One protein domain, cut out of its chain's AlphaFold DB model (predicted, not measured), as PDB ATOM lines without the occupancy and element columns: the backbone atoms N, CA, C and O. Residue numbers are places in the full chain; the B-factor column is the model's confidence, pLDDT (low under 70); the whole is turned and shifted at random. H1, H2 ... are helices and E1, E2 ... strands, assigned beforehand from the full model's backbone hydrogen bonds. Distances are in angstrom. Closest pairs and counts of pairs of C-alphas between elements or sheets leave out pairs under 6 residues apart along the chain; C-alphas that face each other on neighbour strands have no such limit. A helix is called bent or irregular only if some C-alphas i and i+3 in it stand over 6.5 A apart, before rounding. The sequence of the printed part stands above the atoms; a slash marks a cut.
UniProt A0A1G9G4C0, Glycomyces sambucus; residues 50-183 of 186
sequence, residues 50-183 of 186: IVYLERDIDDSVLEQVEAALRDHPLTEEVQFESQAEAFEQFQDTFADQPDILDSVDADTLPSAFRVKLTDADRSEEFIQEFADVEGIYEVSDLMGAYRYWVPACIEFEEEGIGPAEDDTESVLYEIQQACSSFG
ATOM      1  N   ILE A  50      34.210 202.387  -9.302       96.94
ATOM      2  CA  ILE A  50      33.083 202.131  -8.399       96.94
ATOM      3  C   ILE A  50      33.559 202.339  -6.966       96.94
ATOM      4  O   ILE A  50      34.530 201.723  -6.536       96.94
ATOM      5  N   VAL A  51      32.873 203.206  -6.231       98.06
ATOM      6  CA  VAL A  51      33.124 203.487  -4.817       98.06
ATOM      7  C   VAL A  51      32.059 202.769  -3.999       98.06
ATOM      8  O   VAL A  51      30.918 203.222  -3.938       98.06
ATOM      9  N   TYR A  52      32.414 201.645  -3.390       97.56
ATOM     10  CA  TYR A  52      31.536 200.880  -2.513       97.56
ATOM     11  C   TYR A  52      31.504 201.490  -1.116       97.56
ATOM     12  O   TYR A  52      32.539 201.843  -0.550       97.56
ATOM     13  N   LEU A  53      30.308 201.592  -0.549       97.62
ATOM     14  CA  LEU A  53      30.077 202.228   0.741       97.62
ATOM     15  C   LEU A  53      29.977 201.198   1.864       97.62
ATOM     16  O   LEU A  53      29.592 200.046   1.654       97.62
ATOM     17  N   GLU A  54      30.294 201.633   3.080       95.81
ATOM     18  CA  GLU A  54      30.017 200.854   4.280       95.81
ATOM     19  C   GLU A  54      28.510 200.572   4.411       95.81
ATOM     20  O   GLU A  54      27.668 201.423   4.130       95.81
ATOM     21  N   ARG A  55      28.164 199.364   4.874       91.12
ATOM     22  CA  ARG A  55      26.773 198.878   4.924       91.12
ATOM     23  C   ARG A  55      25.834 199.772   5.737       91.12
ATOM     24  O   ARG A  55      24.680 199.938   5.360       91.12
ATOM     25  N   ASP A  56      26.332 200.311   6.844       90.19
ATOM     26  CA  ASP A  56      25.562 201.112   7.799       90.19
ATOM     27  C   ASP A  56      26.026 202.583   7.789       90.19
ATOM     28  O   ASP A  56      26.080 203.227   8.839       90.19
ATOM     29  N   ILE A  57      26.415 203.097   6.612       94.56
ATOM     30  CA  ILE A  57      26.833 204.493   6.437       94.56
ATOM     31  C   ILE A  57      25.727 205.453   6.903       94.56
ATOM     32  O   ILE A  57      24.554 205.297   6.567       94.56
ATOM     33  N   ASP A  58      26.099 206.454   7.701       96.12
ATOM     34  CA  ASP A  58      25.174 207.500   8.144       96.12
ATOM     35  C   ASP A  58      24.835 208.448   6.984       96.12
ATOM     36  O   ASP A  58      25.718 208.806   6.203       96.12
ATOM     37  N   ASP A  59      23.584 208.915   6.908       96.25
ATOM     38  CA  ASP A  59      23.112 209.821   5.849       96.25
ATOM     39  C   ASP A  59      24.012 211.062   5.699       96.25
ATOM     40  O   ASP A  59      24.289 211.511   4.588       96.25
ATOM     41  N   SER A  60      24.530 211.606   6.807       97.25
ATOM     42  CA  SER A  60      25.425 212.764   6.751       97.25
ATOM     43  C   SER A  60      26.803 212.423   6.185       97.25
ATOM     44  O   SER A  60      27.428 213.270   5.549       97.25
ATOM     45  N   VAL A  61      27.301 211.203   6.399       97.69
ATOM     46  CA  VAL A  61      28.561 210.729   5.808       97.69
ATOM     47  C   VAL A  61      28.351 210.432   4.325       97.69
ATOM     48  O   VAL A  61      29.169 210.854   3.512       97.69
ATOM     49  N   LEU A  62      27.222 209.820   3.957       97.38
ATOM     50  CA  LEU A  62      26.833 209.591   2.565       97.38
ATOM     51  C   LEU A  62      26.814 210.899   1.759       97.38
ATOM     52  O   LEU A  62      27.449 210.981   0.709       97.38
ATOM     53  N   GLU A  63      26.144 211.936   2.273       97.81
ATOM     54  CA  GLU A  63      26.086 213.256   1.630       97.81
ATOM     55  C   GLU A  63      27.478 213.898   1.492       97.81
ATOM     56  O   GLU A  63      27.769 214.549   0.486       97.81
ATOM     57  N   GLN A  64      28.357 213.711   2.483       97.81
ATOM     58  CA  GLN A  64      29.732 214.218   2.435       97.81
ATOM     59  C   GLN A  64      30.572 213.502   1.375       97.81
ATOM     60  O   GLN A  64      31.292 214.167   0.628       97.81
ATOM     61  N   VAL A  65      30.467 212.172   1.287       98.12
ATOM     62  CA  VAL A  65      31.147 211.376   0.258       98.12
ATOM     63  C   VAL A  65      30.646 211.777  -1.125       98.12
ATOM     64  O   VAL A  65      31.457 212.073  -2.000       98.12
ATOM     65  N   GLU A  66      29.329 211.876  -1.325       98.25
ATOM     66  CA  GLU A  66      28.762 212.282  -2.614       98.25
ATOM     67  C   GLU A  66      29.263 213.666  -3.047       98.25
ATOM     68  O   GLU A  66      29.685 213.845  -4.192       98.25
ATOM     69  N   ALA A  67      29.243 214.643  -2.136       98.12
ATOM     70  CA  ALA A  67      29.732 215.987  -2.417       98.12
ATOM     71  C   ALA A  67      31.223 215.979  -2.780       98.12
ATOM     72  O   ALA A  67      31.609 216.589  -3.776       98.12
ATOM     73  N   ALA A  68      32.049 215.247  -2.026       98.00
ATOM     74  CA  ALA A  68      33.478 215.133  -2.297       98.00
ATOM     75  C   ALA A  68      33.754 214.508  -3.674       98.00
ATOM     76  O   ALA A  68      34.570 215.034  -4.428       98.00
ATOM     77  N   LEU A  69      33.037 213.438  -4.034       98.19
ATOM     78  CA  LEU A  69      33.155 212.804  -5.348       98.19
ATOM     79  C   LEU A  69      32.758 213.774  -6.467       98.19
ATOM     80  O   LEU A  69      33.484 213.891  -7.451       98.19
ATOM     81  N   ARG A  70      31.633 214.489  -6.322       98.06
ATOM     82  CA  ARG A  70      31.121 215.429  -7.336       98.06
ATOM     83  C   ARG A  70      32.002 216.666  -7.521       98.06
ATOM     84  O   ARG A  70      32.113 217.152  -8.643       98.06
ATOM     85  N   ASP A  71      32.604 217.172  -6.448       97.75
ATOM     86  CA  ASP A  71      33.450 218.373  -6.481       97.75
ATOM     87  C   ASP A  71      34.895 218.079  -6.926       97.75
ATOM     88  O   ASP A  71      35.670 219.003  -7.196       97.75
ATOM     89  N   HIS A  72      35.273 216.803  -7.014       97.94
ATOM     90  CA  HIS A  72      36.619 216.393  -7.384       97.94
ATOM     91  C   HIS A  72      36.934 216.725  -8.863       97.94
ATOM     92  O   HIS A  72      36.133 216.447  -9.756       97.94
ATOM     93  N   PRO A  73      38.122 217.284  -9.183       97.25
ATOM     94  CA  PRO A  73      38.447 217.773 -10.529       97.25
ATOM     95  C   PRO A  73      38.551 216.690 -11.610       97.25
ATOM     96  O   PRO A  73      38.513 217.028 -12.791       97.25
ATOM     97  N   LEU A  74      38.724 215.421 -11.227       96.88
ATOM     98  CA  LEU A  74      38.712 214.285 -12.158       96.88
ATOM     99  C   LEU A  74      37.321 213.696 -12.388       96.88
ATOM    100  O   LEU A  74      37.211 212.741 -13.146       96.88
ATOM    101  N   THR A  75      36.273 214.222 -11.760       97.81
ATOM    102  CA  THR A  75      34.931 213.649 -11.856       97.81
ATOM    103  C   THR A  75      34.118 214.329 -12.952       97.81
ATOM    104  O   THR A  75      33.934 215.544 -12.952       97.81
ATOM    105  N   GLU A  76      33.612 213.533 -13.892       97.62
ATOM    106  CA  GLU A  76      32.651 213.965 -14.911       97.62
ATOM    107  C   GLU A  76      31.215 213.725 -14.433       97.62
ATOM    108  O   GLU A  76      30.364 214.607 -14.539       97.62
ATOM    109  N   GLU A  77      30.952 212.540 -13.878       97.69
ATOM    110  CA  GLU A  77      29.625 212.123 -13.435       97.69
ATOM    111  C   GLU A  77      29.713 211.238 -12.189       97.69
ATOM    112  O   GLU A  77      30.632 210.433 -12.045       97.69
ATOM    113  N   VAL A  78      28.727 211.389 -11.302       98.06
ATOM    114  CA  VAL A  78      28.517 210.526 -10.134       98.06
ATOM    115  C   VAL A  78      27.072 210.056 -10.134       98.06
ATOM    116  O   VAL A  78      26.146 210.878 -10.053       98.06
ATOM    117  N   GLN A  79      26.897 208.739 -10.176       97.81
ATOM    118  CA  GLN A  79      25.615 208.063 -10.056       97.81
ATOM    119  C   GLN A  79      25.593 207.255  -8.760       97.81
ATOM    120  O   GLN A  79      26.450 206.402  -8.542       97.81
ATOM    121  N   PHE A  80      24.611 207.524  -7.905       97.50
ATOM    122  CA  PHE A  80      24.358 206.683  -6.742       97.50
ATOM    123  C   PHE A  80      23.581 205.436  -7.164       97.50
ATOM    124  O   PHE A  80      22.616 205.539  -7.919       97.50
ATOM    125  N   GLU A  81      24.008 204.289  -6.657       96.56
ATOM    126  CA  GLU A  81      23.323 203.009  -6.751       96.56
ATOM    127  C   GLU A  81      23.040 202.520  -5.331       96.56
ATOM    128  O   GLU A  81      23.943 202.224  -4.542       96.56
ATOM    129  N   SER A  82      21.760 202.451  -4.993       95.69
ATOM    130  CA  SER A  82      21.314 201.878  -3.732       95.69
ATOM    131  C   SER A  82      21.512 200.361  -3.713       95.69
ATOM    132  O   SER A  82      21.541 199.704  -4.749       95.69
ATOM    133  N   GLN A  83      21.548 199.770  -2.518       93.94
ATOM    134  CA  GLN A  83      21.570 198.311  -2.360       93.94
ATOM    135  C   GLN A  83      20.407 197.618  -3.097       93.94
ATOM    136  O   GLN A  83      20.573 196.530  -3.644       93.94
ATOM    137  N   ALA A  84      19.225 198.241  -3.121       93.44
ATOM    138  CA  ALA A  84      18.068 197.691  -3.819       93.44
ATOM    139  C   ALA A  84      18.275 197.674  -5.343       93.44
ATOM    140  O   ALA A  84      17.984 196.662  -5.975       93.44
ATOM    141  N   GLU A  85      18.812 198.759  -5.907       95.00
ATOM    142  CA  GLU A  85      19.149 198.847  -7.334       95.00
ATOM    143  C   GLU A  85      20.285 197.882  -7.696       95.00
ATOM    144  O   GLU A  85      20.186 197.176  -8.695       95.00
ATOM    145  N   ALA A  86      21.315 197.769  -6.851       93.69
ATOM    146  CA  ALA A  86      22.395 196.800  -7.034       93.69
ATOM    147  C   ALA A  86      21.866 195.356  -7.060       93.69
ATOM    148  O   ALA A  86      22.299 194.547  -7.879       93.69
ATOM    149  N   PHE A  87      20.902 195.028  -6.192       93.81
ATOM    150  CA  PHE A  87      20.288 193.701  -6.156       93.81
ATOM    151  C   PHE A  87      19.383 193.421  -7.357       93.81
ATOM    152  O   PHE A  87      19.392 192.304  -7.873       93.81
ATOM    153  N   GLU A  88      18.628 194.415  -7.825       93.94
ATOM    154  CA  GLU A  88      17.857 194.308  -9.068       93.94
ATOM    155  C   GLU A  88      18.791 194.060 -10.260       93.94
ATOM    156  O   GLU A  88      18.618 193.086 -10.993       93.94
ATOM    157  N   GLN A  89      19.854 194.858 -10.382       90.31
ATOM    158  CA  GLN A  89      20.838 194.709 -11.448       90.31
ATOM    159  C   GLN A  89      21.546 193.350 -11.396       90.31
ATOM    160  O   GLN A  89      21.764 192.734 -12.438       90.31
ATOM    161  N   PHE A  90      21.878 192.864 -10.196       91.75
ATOM    162  CA  PHE A  90      22.456 191.537  -9.994       91.75
ATOM    163  C   PHE A  90      21.523 190.429 -10.498       91.75
ATOM    164  O   PHE A  90      21.966 189.542 -11.230       91.75
ATOM    165  N   GLN A  91      20.231 190.489 -10.164       92.50
ATOM    166  CA  GLN A  91      19.258 189.505 -10.645       92.50
ATOM    167  C   GLN A  91      19.152 189.499 -12.167       92.50
ATOM    168  O   GLN A  91      19.115 188.425 -12.767       92.50
ATOM    169  N   ASP A  92      19.144 190.678 -12.784       92.00
ATOM    170  CA  ASP A  92      19.085 190.810 -14.237       92.00
ATOM    171  C   ASP A  92      20.345 190.249 -14.908       92.00
ATOM    172  O   ASP A  92      20.251 189.514 -15.893       92.00
ATOM    173  N   THR A  93      21.531 190.541 -14.364       87.06
ATOM    174  CA  THR A  93      22.811 190.053 -14.902       87.06
ATOM    175  C   THR A  93      22.940 188.533 -14.809       87.06
ATOM    176  O   THR A  93      23.454 187.901 -15.732       87.06
ATOM    177  N   PHE A  94      22.466 187.931 -13.719       90.00
ATOM    178  CA  PHE A  94      22.600 186.495 -13.464       90.00
ATOM    179  C   PHE A  94      21.298 185.715 -13.686       90.00
ATOM    180  O   PHE A  94      21.173 184.585 -13.219       90.00
ATOM    181  N   ALA A  95      20.348 186.273 -14.443       90.88
ATOM    182  CA  ALA A  95      19.035 185.671 -14.688       90.88
ATOM    183  C   ALA A  95      19.105 184.237 -15.253       90.88
ATOM    184  O   ALA A  95      18.261 183.397 -14.933       90.88
ATOM    185  N   ASP A  96      20.130 183.942 -16.058       90.94
ATOM    186  CA  ASP A  96      20.358 182.625 -16.664       90.94
ATOM    187  C   ASP A  96      21.197 181.672 -15.783       90.94
ATOM    188  O   ASP A  96      21.449 180.528 -16.167       90.94
ATOM    189  N   GLN A  97      21.629 182.116 -14.596       89.31
ATOM    190  CA  GLN A  97      22.534 181.396 -13.692       89.31
ATOM    191  C   GLN A  97      21.898 181.221 -12.297       89.31
ATOM    192  O   GLN A  97      22.303 181.883 -11.338       89.31
ATOM    193  N   PRO A  98      20.908 180.317 -12.146       88.56
ATOM    194  CA  PRO A  98      20.129 180.181 -10.912       88.56
ATOM    195  C   PRO A  98      20.981 179.829  -9.686       88.56
ATOM    196  O   PRO A  98      20.701 180.313  -8.595       88.56
ATOM    197  N   ASP A  99      22.054 179.057  -9.870       88.69
ATOM    198  CA  ASP A  99      22.964 178.691  -8.779       88.69
ATOM    199  C   ASP A  99      23.661 179.922  -8.165       88.69
ATOM    200  O   ASP A  99      23.921 179.950  -6.964       88.69
ATOM    201  N   ILE A 100      23.936 180.959  -8.971       86.38
ATOM    202  CA  ILE A 100      24.524 182.221  -8.498       86.38
ATOM    203  C   ILE A 100      23.473 183.048  -7.757       86.38
ATOM    204  O   ILE A 100      23.758 183.557  -6.671       86.38
ATOM    205  N   LEU A 101      22.255 183.135  -8.299       89.12
ATOM    206  CA  LEU A 101      21.146 183.869  -7.679       89.12
ATOM    207  C   LEU A 101      20.801 183.335  -6.285       89.12
ATOM    208  O   LEU A 101      20.541 184.120  -5.378       89.12
ATOM    209  N   ASP A 102      20.854 182.016  -6.099       89.38
ATOM    210  CA  ASP A 102      20.575 181.368  -4.812       89.38
ATOM    211  C   ASP A 102      21.706 181.553  -3.778       89.38
ATOM    212  O   ASP A 102      21.528 181.234  -2.600       89.38
ATOM    213  N   SER A 103      22.879 182.044  -4.198       88.38
ATOM    214  CA  SER A 103      24.071 182.163  -3.349       88.38
ATOM    215  C   SER A 103      24.294 183.553  -2.745       88.38
ATOM    216  O   SER A 103      25.113 183.688  -1.833       88.38
ATOM    217  N   VAL A 104      23.585 184.577  -3.235       87.62
ATOM    218  CA  VAL A 104      23.804 185.984  -2.871       87.62
ATOM    219  C   VAL A 104      22.533 186.580  -2.278       87.62
ATOM    220  O   VAL A 104      21.524 186.753  -2.961       87.62
ATOM    221  N   ASP A 105      22.602 186.950  -1.001       87.00
ATOM    222  CA  ASP A 105      21.527 187.674  -0.331       87.00
ATOM    223  C   ASP A 105      21.607 189.180  -0.637       87.00
ATOM    224  O   ASP A 105      22.691 189.763  -0.712       87.00
ATOM    225  N   ALA A 106      20.454 189.841  -0.774       82.62
ATOM    226  CA  ALA A 106      20.371 191.263  -1.132       82.62
ATOM    227  C   ALA A 106      21.136 192.189  -0.171       82.62
ATOM    228  O   ALA A 106      21.688 193.204  -0.583       82.62
ATOM    229  N   ASP A 107      21.177 191.833   1.113       84.88
ATOM    230  CA  ASP A 107      21.843 192.600   2.167       84.88
ATOM    231  C   ASP A 107      23.381 192.531   2.093       84.88
ATOM    232  O   ASP A 107      24.077 193.311   2.755       84.88
ATOM    233  N   THR A 108      23.922 191.613   1.286       87.88
ATOM    234  CA  THR A 108      25.363 191.474   1.056       87.88
ATOM    235  C   THR A 108      25.887 192.428  -0.008       87.88
ATOM    236  O   THR A 108      27.079 192.732   0.017       87.88
ATOM    237  N   LEU A 109      25.018 192.946  -0.884       91.25
ATOM    238  CA  LEU A 109      25.401 193.894  -1.925       91.25
ATOM    239  C   LEU A 109      25.476 195.309  -1.331       91.25
ATOM    240  O   LEU A 109      24.453 195.833  -0.881       91.25
ATOM    241  N   PRO A 110      26.662 195.935  -1.266       93.94
ATOM    242  CA  PRO A 110      26.781 197.297  -0.765       93.94
ATOM    243  C   PRO A 110      26.170 198.291  -1.758       93.94
ATOM    244  O   PRO A 110      26.193 198.075  -2.969       93.94
ATOM    245  N   SER A 111      25.662 199.415  -1.252       96.19
ATOM    246  CA  SER A 111      25.425 200.589  -2.095       96.19
ATOM    247  C   SER A 111      26.747 201.155  -2.605       96.19
ATOM    248  O   SER A 111      27.780 201.030  -1.938       96.19
ATOM    249  N   ALA A 112      26.713 201.823  -3.751       97.88
ATOM    250  CA  ALA A 112      27.910 202.351  -4.379       97.88
ATOM    251  C   ALA A 112      27.669 203.682  -5.093       97.88
ATOM    252  O   ALA A 112      26.556 204.003  -5.503       97.88
ATOM    253  N   PHE A 113      28.747 204.434  -5.306       98.25
ATOM    254  CA  PHE A 113      28.791 205.465  -6.334       98.25
ATOM    255  C   PHE A 113      29.534 204.941  -7.557       98.25
ATOM    256  O   PHE A 113      30.689 204.525  -7.472       98.25
ATOM    257  N   ARG A 114      28.879 204.999  -8.712       97.38
ATOM    258  CA  ARG A 114      29.502 204.768 -10.012       97.38
ATOM    259  C   ARG A 114      30.012 206.106 -10.532       97.38
ATOM    260  O   ARG A 114      29.247 207.070 -10.626       97.38
ATOM    261  N   VAL A 115      31.316 206.177 -10.781       97.94
ATOM    262  CA  VAL A 115      32.004 207.424 -11.109       97.94
ATOM    263  C   VAL A 115      32.582 207.343 -12.510       97.94
ATOM    264  O   VAL A 115      33.436 206.503 -12.825       97.94
ATOM    265  N   LYS A 116      32.162 208.289 -13.346       97.06
ATOM    266  CA  LYS A 116      32.805 208.566 -14.621       97.06
ATOM    267  C   LYS A 116      33.865 209.634 -14.417       97.06
ATOM    268  O   LYS A 116      33.577 210.735 -13.952       97.06
ATOM    269  N   LEU A 117      35.096 209.294 -14.773       96.38
ATOM    270  CA  LEU A 117      36.226 210.217 -14.714       96.38
ATOM    271  C   LEU A 117      36.351 211.033 -16.002       96.38
ATOM    272  O   LEU A 117      36.197 210.483 -17.089       96.38
ATOM    273  N   THR A 118      36.736 212.304 -15.877       95.94
ATOM    274  CA  THR A 118      37.088 213.169 -17.017       95.94
ATOM    275  C   THR A 118      38.335 212.684 -17.757       95.94
ATOM    276  O   THR A 118      38.539 213.023 -18.919       95.94
ATOM    277  N   ASP A 119      39.207 211.959 -17.050       93.25
ATOM    278  CA  ASP A 119      40.431 211.356 -17.568       93.25
ATOM    279  C   ASP A 119      40.629 209.992 -16.894       93.25
ATOM    280  O   ASP A 119      41.010 209.909 -15.723       93.25
ATOM    281  N   ALA A 120      40.306 208.923 -17.623       91.50
ATOM    282  CA  ALA A 120      40.332 207.562 -17.100       91.50
ATOM    283  C   ALA A 120      41.758 207.046 -16.840       91.50
ATOM    284  O   ALA A 120      41.938 206.184 -15.982       91.50
ATOM    285  N   ASP A 121      42.777 207.610 -17.502       89.06
ATOM    286  CA  ASP A 121      44.183 207.238 -17.283       89.06
ATOM    287  C   ASP A 121      44.689 207.656 -15.892       89.06
ATOM    288  O   ASP A 121      45.745 207.204 -15.441       89.06
ATOM    289  N   ARG A 122      43.930 208.514 -15.200       92.94
ATOM    290  CA  ARG A 122      44.219 209.012 -13.852       92.94
ATOM    291  C   ARG A 122      43.361 208.346 -12.770       92.94
ATOM    292  O   ARG A 122      43.268 208.883 -11.666       92.94
ATOM    293  N   SER A 123      42.764 207.182 -13.047       93.38
ATOM    294  CA  SER A 123      41.990 206.411 -12.058       93.38
ATOM    295  C   SER A 123      42.781 206.137 -10.776       93.38
ATOM    296  O   SER A 123      42.255 206.308  -9.682       93.38
ATOM    297  N   GLU A 124      44.066 205.801 -10.892       93.00
ATOM    298  CA  GLU A 124      44.925 205.491  -9.744       93.00
ATOM    299  C   GLU A 124      45.069 206.677  -8.774       93.00
ATOM    300  O   GLU A 124      45.039 206.492  -7.559       93.00
ATOM    301  N   GLU A 125      45.181 207.903  -9.296       94.44
ATOM    302  CA  GLU A 125      45.239 209.124  -8.481       94.44
ATOM    303  C   GLU A 125      43.933 209.334  -7.714       94.44
ATOM    304  O   GLU A 125      43.957 209.580  -6.511       94.44
ATOM    305  N   PHE A 126      42.799 209.174  -8.402       95.81
ATOM    306  CA  PHE A 126      41.475 209.262  -7.792       95.81
ATOM    307  C   PHE A 126      41.311 208.231  -6.666       95.81
ATOM    308  O   PHE A 126      40.900 208.563  -5.559       95.81
ATOM    309  N   ILE A 127      41.691 206.980  -6.917       95.06
ATOM    310  CA  ILE A 127      41.563 205.890  -5.944       95.06
ATOM    311  C   ILE A 127      42.399 206.164  -4.698       95.06
ATOM    312  O   ILE A 127      41.905 205.984  -3.589       95.06
ATOM    313  N   GLN A 128      43.640 206.627  -4.858       95.31
ATOM    314  CA  GLN A 128      44.510 206.947  -3.725       95.31
ATOM    315  C   GLN A 128      43.922 208.031  -2.811       95.31
ATOM    316  O   GLN A 128      44.180 208.008  -1.610       95.31
ATOM    317  N   GLU A 129      43.142 208.968  -3.355       95.69
ATOM    318  CA  GLU A 129      42.493 210.020  -2.566       95.69
ATOM    319  C   GLU A 129      41.286 209.501  -1.769       95.69
ATOM    320  O   GLU A 129      41.076 209.926  -0.632       95.69
ATOM    321  N   PHE A 130      40.523 208.557  -2.329       97.06
ATOM    322  CA  PHE A 130      39.273 208.069  -1.734       97.06
ATOM    323  C   PHE A 130      39.393 206.739  -0.970       97.06
ATOM    324  O   PHE A 130      38.484 206.405  -0.215       97.06
ATOM    325  N   ALA A 131      40.493 205.994  -1.108       93.75
ATOM    326  CA  ALA A 131      40.641 204.652  -0.529       93.75
ATOM    327  C   ALA A 131      40.486 204.589   1.004       93.75
ATOM    328  O   ALA A 131      40.033 203.572   1.518       93.75
ATOM    329  N   ASP A 132      40.850 205.659   1.718       93.94
ATOM    330  CA  ASP A 132      40.843 205.720   3.190       93.94
ATOM    331  C   ASP A 132      39.805 206.722   3.750       93.94
ATOM    332  O   ASP A 132      39.909 207.167   4.899       93.94
ATOM    333  N   VAL A 133      38.825 207.139   2.942       96.31
ATOM    334  CA  VAL A 133      37.778 208.079   3.377       96.31
ATOM    335  C   VAL A 133      36.728 207.359   4.228       96.31
ATOM    336  O   VAL A 133      36.284 206.260   3.909       96.31
ATOM    337  N   GLU A 134      36.302 208.000   5.320       95.81
ATOM    338  CA  GLU A 134      35.258 207.478   6.209       95.81
ATOM    339  C   GLU A 134      33.952 207.190   5.448       95.81
ATOM    340  O   GLU A 134      33.483 208.020   4.668       95.81
ATOM    341  N   GLY A 135      33.360 206.017   5.690       95.94
ATOM    342  CA  GLY A 135      32.143 205.561   5.015       95.94
ATOM    343  C   GLY A 135      32.382 204.873   3.667       95.94
ATOM    344  O   GLY A 135      31.443 204.295   3.118       95.94
ATOM    345  N   ILE A 136      33.612 204.878   3.143       97.56
ATOM    346  CA  ILE A 136      33.992 204.107   1.954       97.56
ATOM    347  C   ILE A 136      34.549 202.753   2.397       97.56
ATOM    348  O   ILE A 136      35.484 202.672   3.187       97.56
ATOM    349  N   TYR A 137      33.960 201.680   1.873       95.69
ATOM    350  CA  TYR A 137      34.407 200.309   2.106       95.69
ATOM    351  C   TYR A 137      35.519 199.905   1.133       95.69
ATOM    352  O   TYR A 137      36.509 199.295   1.533       95.69
ATOM    353  N   GLU A 138      35.353 200.232  -0.149       96.25
ATOM    354  CA  GLU A 138      36.283 199.844  -1.208       96.25
ATOM    355  C   GLU A 138      36.155 200.786  -2.407       96.25
ATOM    356  O   GLU A 138      35.072 201.283  -2.713       96.25
ATOM    357  N   VAL A 139      37.258 201.001  -3.126       96.88
ATOM    358  CA  VAL A 139      37.256 201.706  -4.409       96.88
ATOM    359  C   VAL A 139      37.824 200.778  -5.480       96.88
ATOM    360  O   VAL A 139      38.999 200.422  -5.441       96.88
ATOM    361  N   SER A 140      36.986 200.387  -6.438       94.81
ATOM    362  CA  SER A 140      37.324 199.446  -7.507       94.81
ATOM    363  C   SER A 140      37.666 200.169  -8.809       94.81
ATOM    364  O   SER A 140      36.864 200.954  -9.323       94.81
ATOM    365  N   ASP A 141      38.836 199.855  -9.374       93.88
ATOM    366  CA  ASP A 141      39.320 200.395 -10.649       93.88
ATOM    367  C   ASP A 141      38.876 199.536 -11.838       93.88
ATOM    368  O   ASP A 141      39.547 198.566 -12.207       93.88
ATOM    369  N   LEU A 142      37.757 199.887 -12.473       90.81
ATOM    370  CA  LEU A 142      37.306 199.162 -13.662       90.81
ATOM    371  C   LEU A 142      38.226 199.430 -14.855       90.81
ATOM    372  O   LEU A 142      38.527 198.511 -15.618       90.81
ATOM    373  N   MET A 143      38.707 200.668 -14.998       88.75
ATOM    374  CA  MET A 143      39.611 201.044 -16.084       88.75
ATOM    375  C   MET A 143      40.967 200.346 -15.948       88.75
ATOM    376  O   MET A 143      41.477 199.763 -16.906       88.75
ATOM    377  N   GLY A 144      41.545 200.361 -14.749       87.75
ATOM    378  CA  GLY A 144      42.799 199.685 -14.441       87.75
ATOM    379  C   GLY A 144      42.707 198.177 -14.661       87.75
ATOM    380  O   GLY A 144      43.587 197.606 -15.312       87.75
ATOM    381  N   ALA A 145      41.623 197.546 -14.191       86.88
ATOM    382  CA  ALA A 145      41.372 196.125 -14.413       86.88
ATOM    383  C   ALA A 145      41.252 195.798 -15.907       86.88
ATOM    384  O   ALA A 145      41.932 194.892 -16.388       86.88
ATOM    385  N   TYR A 146      40.464 196.576 -16.652       87.56
ATOM    386  CA  TYR A 146      40.291 196.401 -18.091       87.56
ATOM    387  C   TYR A 146      41.624 196.529 -18.840       87.56
ATOM    388  O   TYR A 146      42.017 195.626 -19.574       87.56
ATOM    389  N   ARG A 147      42.383 197.602 -18.587       86.69
ATOM    390  CA  ARG A 147      43.693 197.843 -19.215       86.69
ATOM    391  C   ARG A 147      44.691 196.715 -18.957       86.69
ATOM    392  O   ARG A 147      45.543 196.452 -19.802       86.69
ATOM    393  N   TYR A 148      44.623 196.089 -17.785       85.25
ATOM    394  CA  TYR A 148      45.542 195.026 -17.405       85.25
ATOM    395  C   TYR A 148      45.147 193.663 -17.985       85.25
ATOM    396  O   TYR A 148      45.993 192.967 -18.541       85.25
ATOM    397  N   TRP A 149      43.875 193.276 -17.858       87.69
ATOM    398  CA  TRP A 149      43.424 191.921 -18.187       87.69
ATOM    399  C   TRP A 149      43.133 191.719 -19.669       87.69
ATOM    400  O   TRP A 149      43.457 190.671 -20.222       87.69
ATOM    401  N   VAL A 150      42.563 192.718 -20.335       88.75
ATOM    402  CA  VAL A 150      42.069 192.573 -21.708       88.75
ATOM    403  C   VAL A 150      43.165 192.230 -22.721       88.75
ATOM    404  O   VAL A 150      42.942 191.315 -23.513       88.75
ATOM    405  N   PRO A 151      44.360 192.859 -22.708       88.19
ATOM    406  CA  PRO A 151      45.430 192.461 -23.621       88.19
ATOM    407  C   PRO A 151      45.843 190.994 -23.455       88.19
ATOM    408  O   PRO A 151      46.100 190.319 -24.446       88.19
ATOM    409  N   ALA A 152      45.862 190.491 -22.216       88.19
ATOM    410  CA  ALA A 152      46.189 189.095 -21.938       88.19
ATOM    411  C   ALA A 152      45.084 188.141 -22.422       88.19
ATOM    412  O   ALA A 152      45.388 187.095 -22.985       88.19
ATOM    413  N   CYS A 153      43.811 188.512 -22.254       90.44
ATOM    414  CA  CYS A 153      42.689 187.721 -22.760       90.44
ATOM    415  C   CYS A 153      42.685 187.623 -24.291       90.44
ATOM    416  O   CYS A 153      42.434 186.544 -24.819       90.44
ATOM    417  N   ILE A 154      43.029 188.706 -24.999       89.19
ATOM    418  CA  ILE A 154      43.188 188.692 -26.463       89.19
ATOM    419  C   ILE A 154      44.289 187.711 -26.873       89.19
ATOM    420  O   ILE A 154      44.064 186.865 -27.731       89.19
ATOM    421  N   GLU A 155      45.466 187.795 -26.245       87.81
ATOM    422  CA  GLU A 155      46.588 186.899 -26.552       87.81
ATOM    423  C   GLU A 155      46.208 185.429 -26.324       87.81
ATOM    424  O   GLU A 155      46.481 184.577 -27.170       87.81
ATOM    425  N   PHE A 156      45.521 185.123 -25.221       89.69
ATOM    426  CA  PHE A 156      45.076 183.759 -24.944       89.69
ATOM    427  C   PHE A 156      44.039 183.250 -25.945       89.69
ATOM    428  O   PHE A 156      44.157 182.107 -26.387       89.69
ATOM    429  N   GLU A 157      43.076 184.076 -26.352       88.25
ATOM    430  CA  GLU A 157      42.069 183.694 -27.350       88.25
ATOM    431  C   GLU A 157      42.724 183.452 -28.723       88.25
ATOM    432  O   GLU A 157      42.464 182.443 -29.382       88.25
ATOM    433  N   GLU A 158      43.645 184.329 -29.135       89.12
ATOM    434  CA  GLU A 158      44.366 184.216 -30.409       89.12
ATOM    435  C   GLU A 158      45.291 182.993 -30.470       89.12
ATOM    436  O   GLU A 158      45.420 182.354 -31.522       89.12
ATOM    437  N   GLU A 159      45.941 182.650 -29.355       90.50
ATOM    438  CA  GLU A 159      46.819 181.484 -29.258       90.50
ATOM    439  C   GLU A 159      46.065 180.177 -28.949       90.50
ATOM    440  O   GLU A 159      46.656 179.093 -29.035       90.50
ATOM    441  N   GLY A 160      44.765 180.248 -28.639       88.31
ATOM    442  CA  GLY A 160      43.956 179.103 -28.215       88.31
ATOM    443  C   GLY A 160      44.429 178.517 -26.882       88.31
ATOM    444  O   GLY A 160      44.500 177.294 -26.723       88.31
ATOM    445  N   ILE A 161      44.838 179.386 -25.954       88.19
ATOM    446  CA  ILE A 161      45.285 179.033 -24.606       88.19
ATOM    447  C   ILE A 161      44.071 179.051 -23.674       88.19
ATOM    448  O   ILE A 161      43.714 180.080 -23.108       88.19
ATOM    449  N   GLY A 162      43.485 177.875 -23.472       86.75
ATOM    450  CA  GLY A 162      42.404 177.633 -22.517       86.75
ATOM    451  C   GLY A 162      42.677 176.396 -21.653       86.75
ATOM    452  O   GLY A 162      43.666 175.680 -21.879       86.75
ATOM    453  N   PRO A 163      41.844 176.126 -20.633       89.00
ATOM    454  CA  PRO A 163      41.942 174.890 -19.866       89.00
ATOM    455  C   PRO A 163      41.687 173.668 -20.755       89.00
ATOM    456  O   PRO A 163      41.047 173.742 -21.805       89.00
ATOM    457  N   ALA A 164      42.184 172.506 -20.330       85.94
ATOM    458  CA  ALA A 164      41.799 171.256 -20.973       85.94
ATOM    459  C   ALA A 164      40.303 170.971 -20.742       85.94
ATOM    460  O   ALA A 164      39.730 171.411 -19.744       85.94
ATOM    461  N   GLU A 165      39.680 170.192 -21.633       82.62
ATOM    462  CA  GLU A 165      38.305 169.714 -21.429       82.62
ATOM    463  C   GLU A 165      38.160 169.075 -20.034       82.62
ATOM    464  O   GLU A 165      38.975 168.236 -19.639       82.62
ATOM    465  N   ASP A 166      37.121 169.487 -19.302       82.56
ATOM    466  CA  ASP A 166      36.785 169.064 -17.935       82.56
ATOM    467  C   ASP A 166      37.797 169.448 -16.824       82.56
ATOM    468  O   ASP A 166      37.646 169.010 -15.679       82.56
ATOM    469  N   ASP A 167      38.804 170.285 -17.105       86.19
ATOM    470  CA  ASP A 167      39.787 170.736 -16.108       86.19
ATOM    471  C   ASP A 167      39.355 172.030 -15.398       86.19
ATOM    472  O   ASP A 167      39.671 173.139 -15.828       86.19
ATOM    473  N   THR A 168      38.642 171.873 -14.280       86.00
ATOM    474  CA  THR A 168      38.061 172.976 -13.482       86.00
ATOM    475  C   THR A 168      38.923 173.435 -12.303       86.00
ATOM    476  O   THR A 168      38.562 174.383 -11.612       86.00
ATOM    477  N   GLU A 169      40.060 172.781 -12.054       88.44
ATOM    478  CA  GLU A 169      40.959 173.115 -10.934       88.44
ATOM    479  C   GLU A 169      42.248 173.810 -11.405       88.44
ATOM    480  O   GLU A 169      43.130 174.123 -10.600       88.44
ATOM    481  N   SER A 170      42.394 174.030 -12.713       89.12
ATOM    482  CA  SER A 170      43.583 174.649 -13.292       89.12
ATOM    483  C   SER A 170      43.568 176.176 -13.205       89.12
ATOM    484  O   SER A 170      42.529 176.825 -13.259       89.12
ATOM    485  N   VAL A 171      44.764 176.770 -13.192       89.38
ATOM    486  CA  VAL A 171      44.937 178.231 -13.322       89.38
ATOM    487  C   VAL A 171      44.343 178.746 -14.639       89.38
ATOM    488  O   VAL A 171      43.855 179.867 -14.704       89.38
ATOM    489  N   LEU A 172      44.359 177.927 -15.696       88.12
ATOM    490  CA  LEU A 172      43.774 178.291 -16.985       88.12
ATOM    491  C   LEU A 172      42.247 178.381 -16.919       88.12
ATOM    492  O   LEU A 172      41.677 179.229 -17.594       88.12
ATOM    493  N   TYR A 173      41.596 177.577 -16.076       87.69
ATOM    494  CA  TYR A 173      40.164 177.712 -15.817       87.69
ATOM    495  C   TYR A 173      39.848 179.031 -15.110       87.69
ATOM    496  O   TYR A 173      38.942 179.747 -15.525       87.69
ATOM    497  N   GLU A 174      40.630 179.408 -14.097       86.56
ATOM    498  CA  GLU A 174      40.466 180.705 -13.424       86.56
ATOM    499  C   GLU A 174      40.665 181.884 -14.394       86.56
ATOM    500  O   GLU A 174      39.894 182.844 -14.379       86.56
ATOM    501  N   ILE A 175      41.663 181.791 -15.278       88.25
ATOM    502  CA  ILE A 175      41.916 182.776 -16.336       88.25
ATOM    503  C   ILE A 175      40.750 182.832 -17.331       88.25
ATOM    504  O   ILE A 175      40.317 183.929 -17.677       88.25
ATOM    505  N   GLN A 176      40.219 181.684 -17.764       88.56
ATOM    506  CA  GLN A 176      39.051 181.624 -18.646       88.56
ATOM    507  C   GLN A 176      37.854 182.328 -18.006       88.56
ATOM    508  O   GLN A 176      37.266 183.195 -18.641       88.56
ATOM    509  N   GLN A 177      37.548 182.050 -16.735       86.50
ATOM    510  CA  GLN A 177      36.449 182.718 -16.030       86.50
ATOM    511  C   GLN A 177      36.641 184.240 -15.953       86.50
ATOM    512  O   GLN A 177      35.701 185.002 -16.189       86.50
ATOM    513  N   ALA A 178      37.866 184.698 -15.678       87.31
ATOM    514  CA  ALA A 178      38.186 186.121 -15.689       87.31
ATOM    515  C   ALA A 178      37.990 186.731 -17.087       87.31
ATOM    516  O   ALA A 178      37.318 187.751 -17.222       87.31
ATOM    517  N   CYS A 179      38.510 186.101 -18.139       89.19
ATOM    518  CA  CYS A 179      38.387 186.592 -19.510       89.19
ATOM    519  C   CYS A 179      36.941 186.567 -20.029       89.19
ATOM    520  O   CYS A 179      36.514 187.519 -20.684       89.19
ATOM    521  N   SER A 180      36.140 185.570 -19.650       86.12
ATOM    522  CA  SER A 180      34.708 185.533 -19.956       86.12
ATOM    523  C   SER A 180      33.938 186.683 -19.307       86.12
ATOM    524  O   SER A 180      33.019 187.212 -19.928       86.12
ATOM    525  N   SER A 181      34.352 187.160 -18.124       81.25
ATOM    526  CA  SER A 181      33.762 188.366 -17.516       81.25
ATOM    527  C   SER A 181      33.991 189.644 -18.343       81.25
ATOM    528  O   SER A 181      33.211 190.590 -18.249       81.25
ATOM    529  N   PHE A 182      35.015 189.647 -19.203       83.00
ATOM    530  CA  PHE A 182      35.306 190.715 -20.164       83.00
ATOM    531  C   PHE A 182      34.768 190.426 -21.581       83.00
ATOM    532  O   PHE A 182      34.965 191.245 -22.478       83.00
ATOM    533  N   GLY A 183      34.068 189.303 -21.787       83.06
ATOM    534  CA  GLY A 183      33.424 188.935 -23.055       83.06
ATOM    535  C   GLY A 183      34.250 188.064 -24.010       83.06
ATOM    536  O   GLY A 183      33.881 187.978 -25.180       83.06
TER     537      GLY A 183
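AT A GLANCE: This is residues 50 to 183 of the 186 residues of a protein of Glycomyces sambucus (UniProt A0A1G9G4C0). A strongly twisted sheet of four strands has two helices, H1 and H4, over one face, and two helical arms reach from it away from H1, with an open gap between them. One arm is H2 with the short H3, and residues 94 to 99 stick out there; the other is the long, kinked H5 with H6 folded back on it. The printed part has 134 residues with six named helices and four named strands, in the order E1 H1 E2 H2 H3 E3 H4 E4 H5 H6; the class is mixed, and the sheet runs E2, E3, E1, E4, all antiparallel. The whole is loose, with a radius of gyration of the C-alphas of 17.7 A and spans of 53 by 36 by 22 A.

HOW THE PARTS SIT: Start at the sheet, with E2 (residues 75 to 81), E3 (112 to 117), E1 (50 to 53) and E4 (136 to 141). You will find N 79 and O 114 at 2.9 A for E2 and E3, N 51 and O 113 at 2.8 A for E3 and E1, and N 52 and O 138 at 2.8 A for E1 and E4, each within hydrogen-bond range. H1 (59 to 71) and H4 (120 to 130) lie on the same face, two layers of helices and sheet, at heights over the sheet of 9.0 A and 7.5 A. E1, H1, E2 and E3, H4, E4 are split strand-helix-strand units, same-way strands with another between them, both with right-handed crossovers. H2 (83 to 93) only grazes the sheet with residues 83 to 89. It is close to H3 (98 to 101) but not clearly touching, the closest C-alphas being Gln 91 and Leu 101, 6.6 A. H5 (142 to 159) touches H4 with residues 143 to 144 alone, closest at the C-alphas of Ala 120 and Met 143, 6.6 A. H5 and H6 (171 to 181) only just touch, with 3 pairs of C-alphas within 8 A, the closest Cys 153 and Cys 179 at 5.5 A; they stand at a steep tilt of 62 degrees. H2 and H6 are apart. Every O i to N i+4 pair is within hydrogen-bond range in H1, H2 and H6, against 5 of 7 in H4 and 12 of 14 in H5; H3 is too short for such a pair.

IN THESE COORDINATES: Find C-alpha 50, where E1 begins, at (33.083, 202.131, -8.399). E2 spans 16.6 A and H1 18.2 A. From C-alpha 142 at (37.306, 199.162, -13.662) H5 runs 25.4 A, with a kink of 33 degrees near residue 149; it is only just irregular, C-alphas 148 and 151 being 6.7 A apart. H4 is irregular too, with C-alphas 121 and 124 at 7.8 A. H6 spans 15.7 A and ends at C-alpha 181, (33.762, 188.366, -17.516).

THE WHOLE: The two C-alphas farthest apart, Ser 60 and Glu 165, are 53.0 A apart. The printed part has no cut, and the link from H5 to H6, 11 residues, is long. Mean pLDDT of the printed part is 92.1, and no printed residue is under 70.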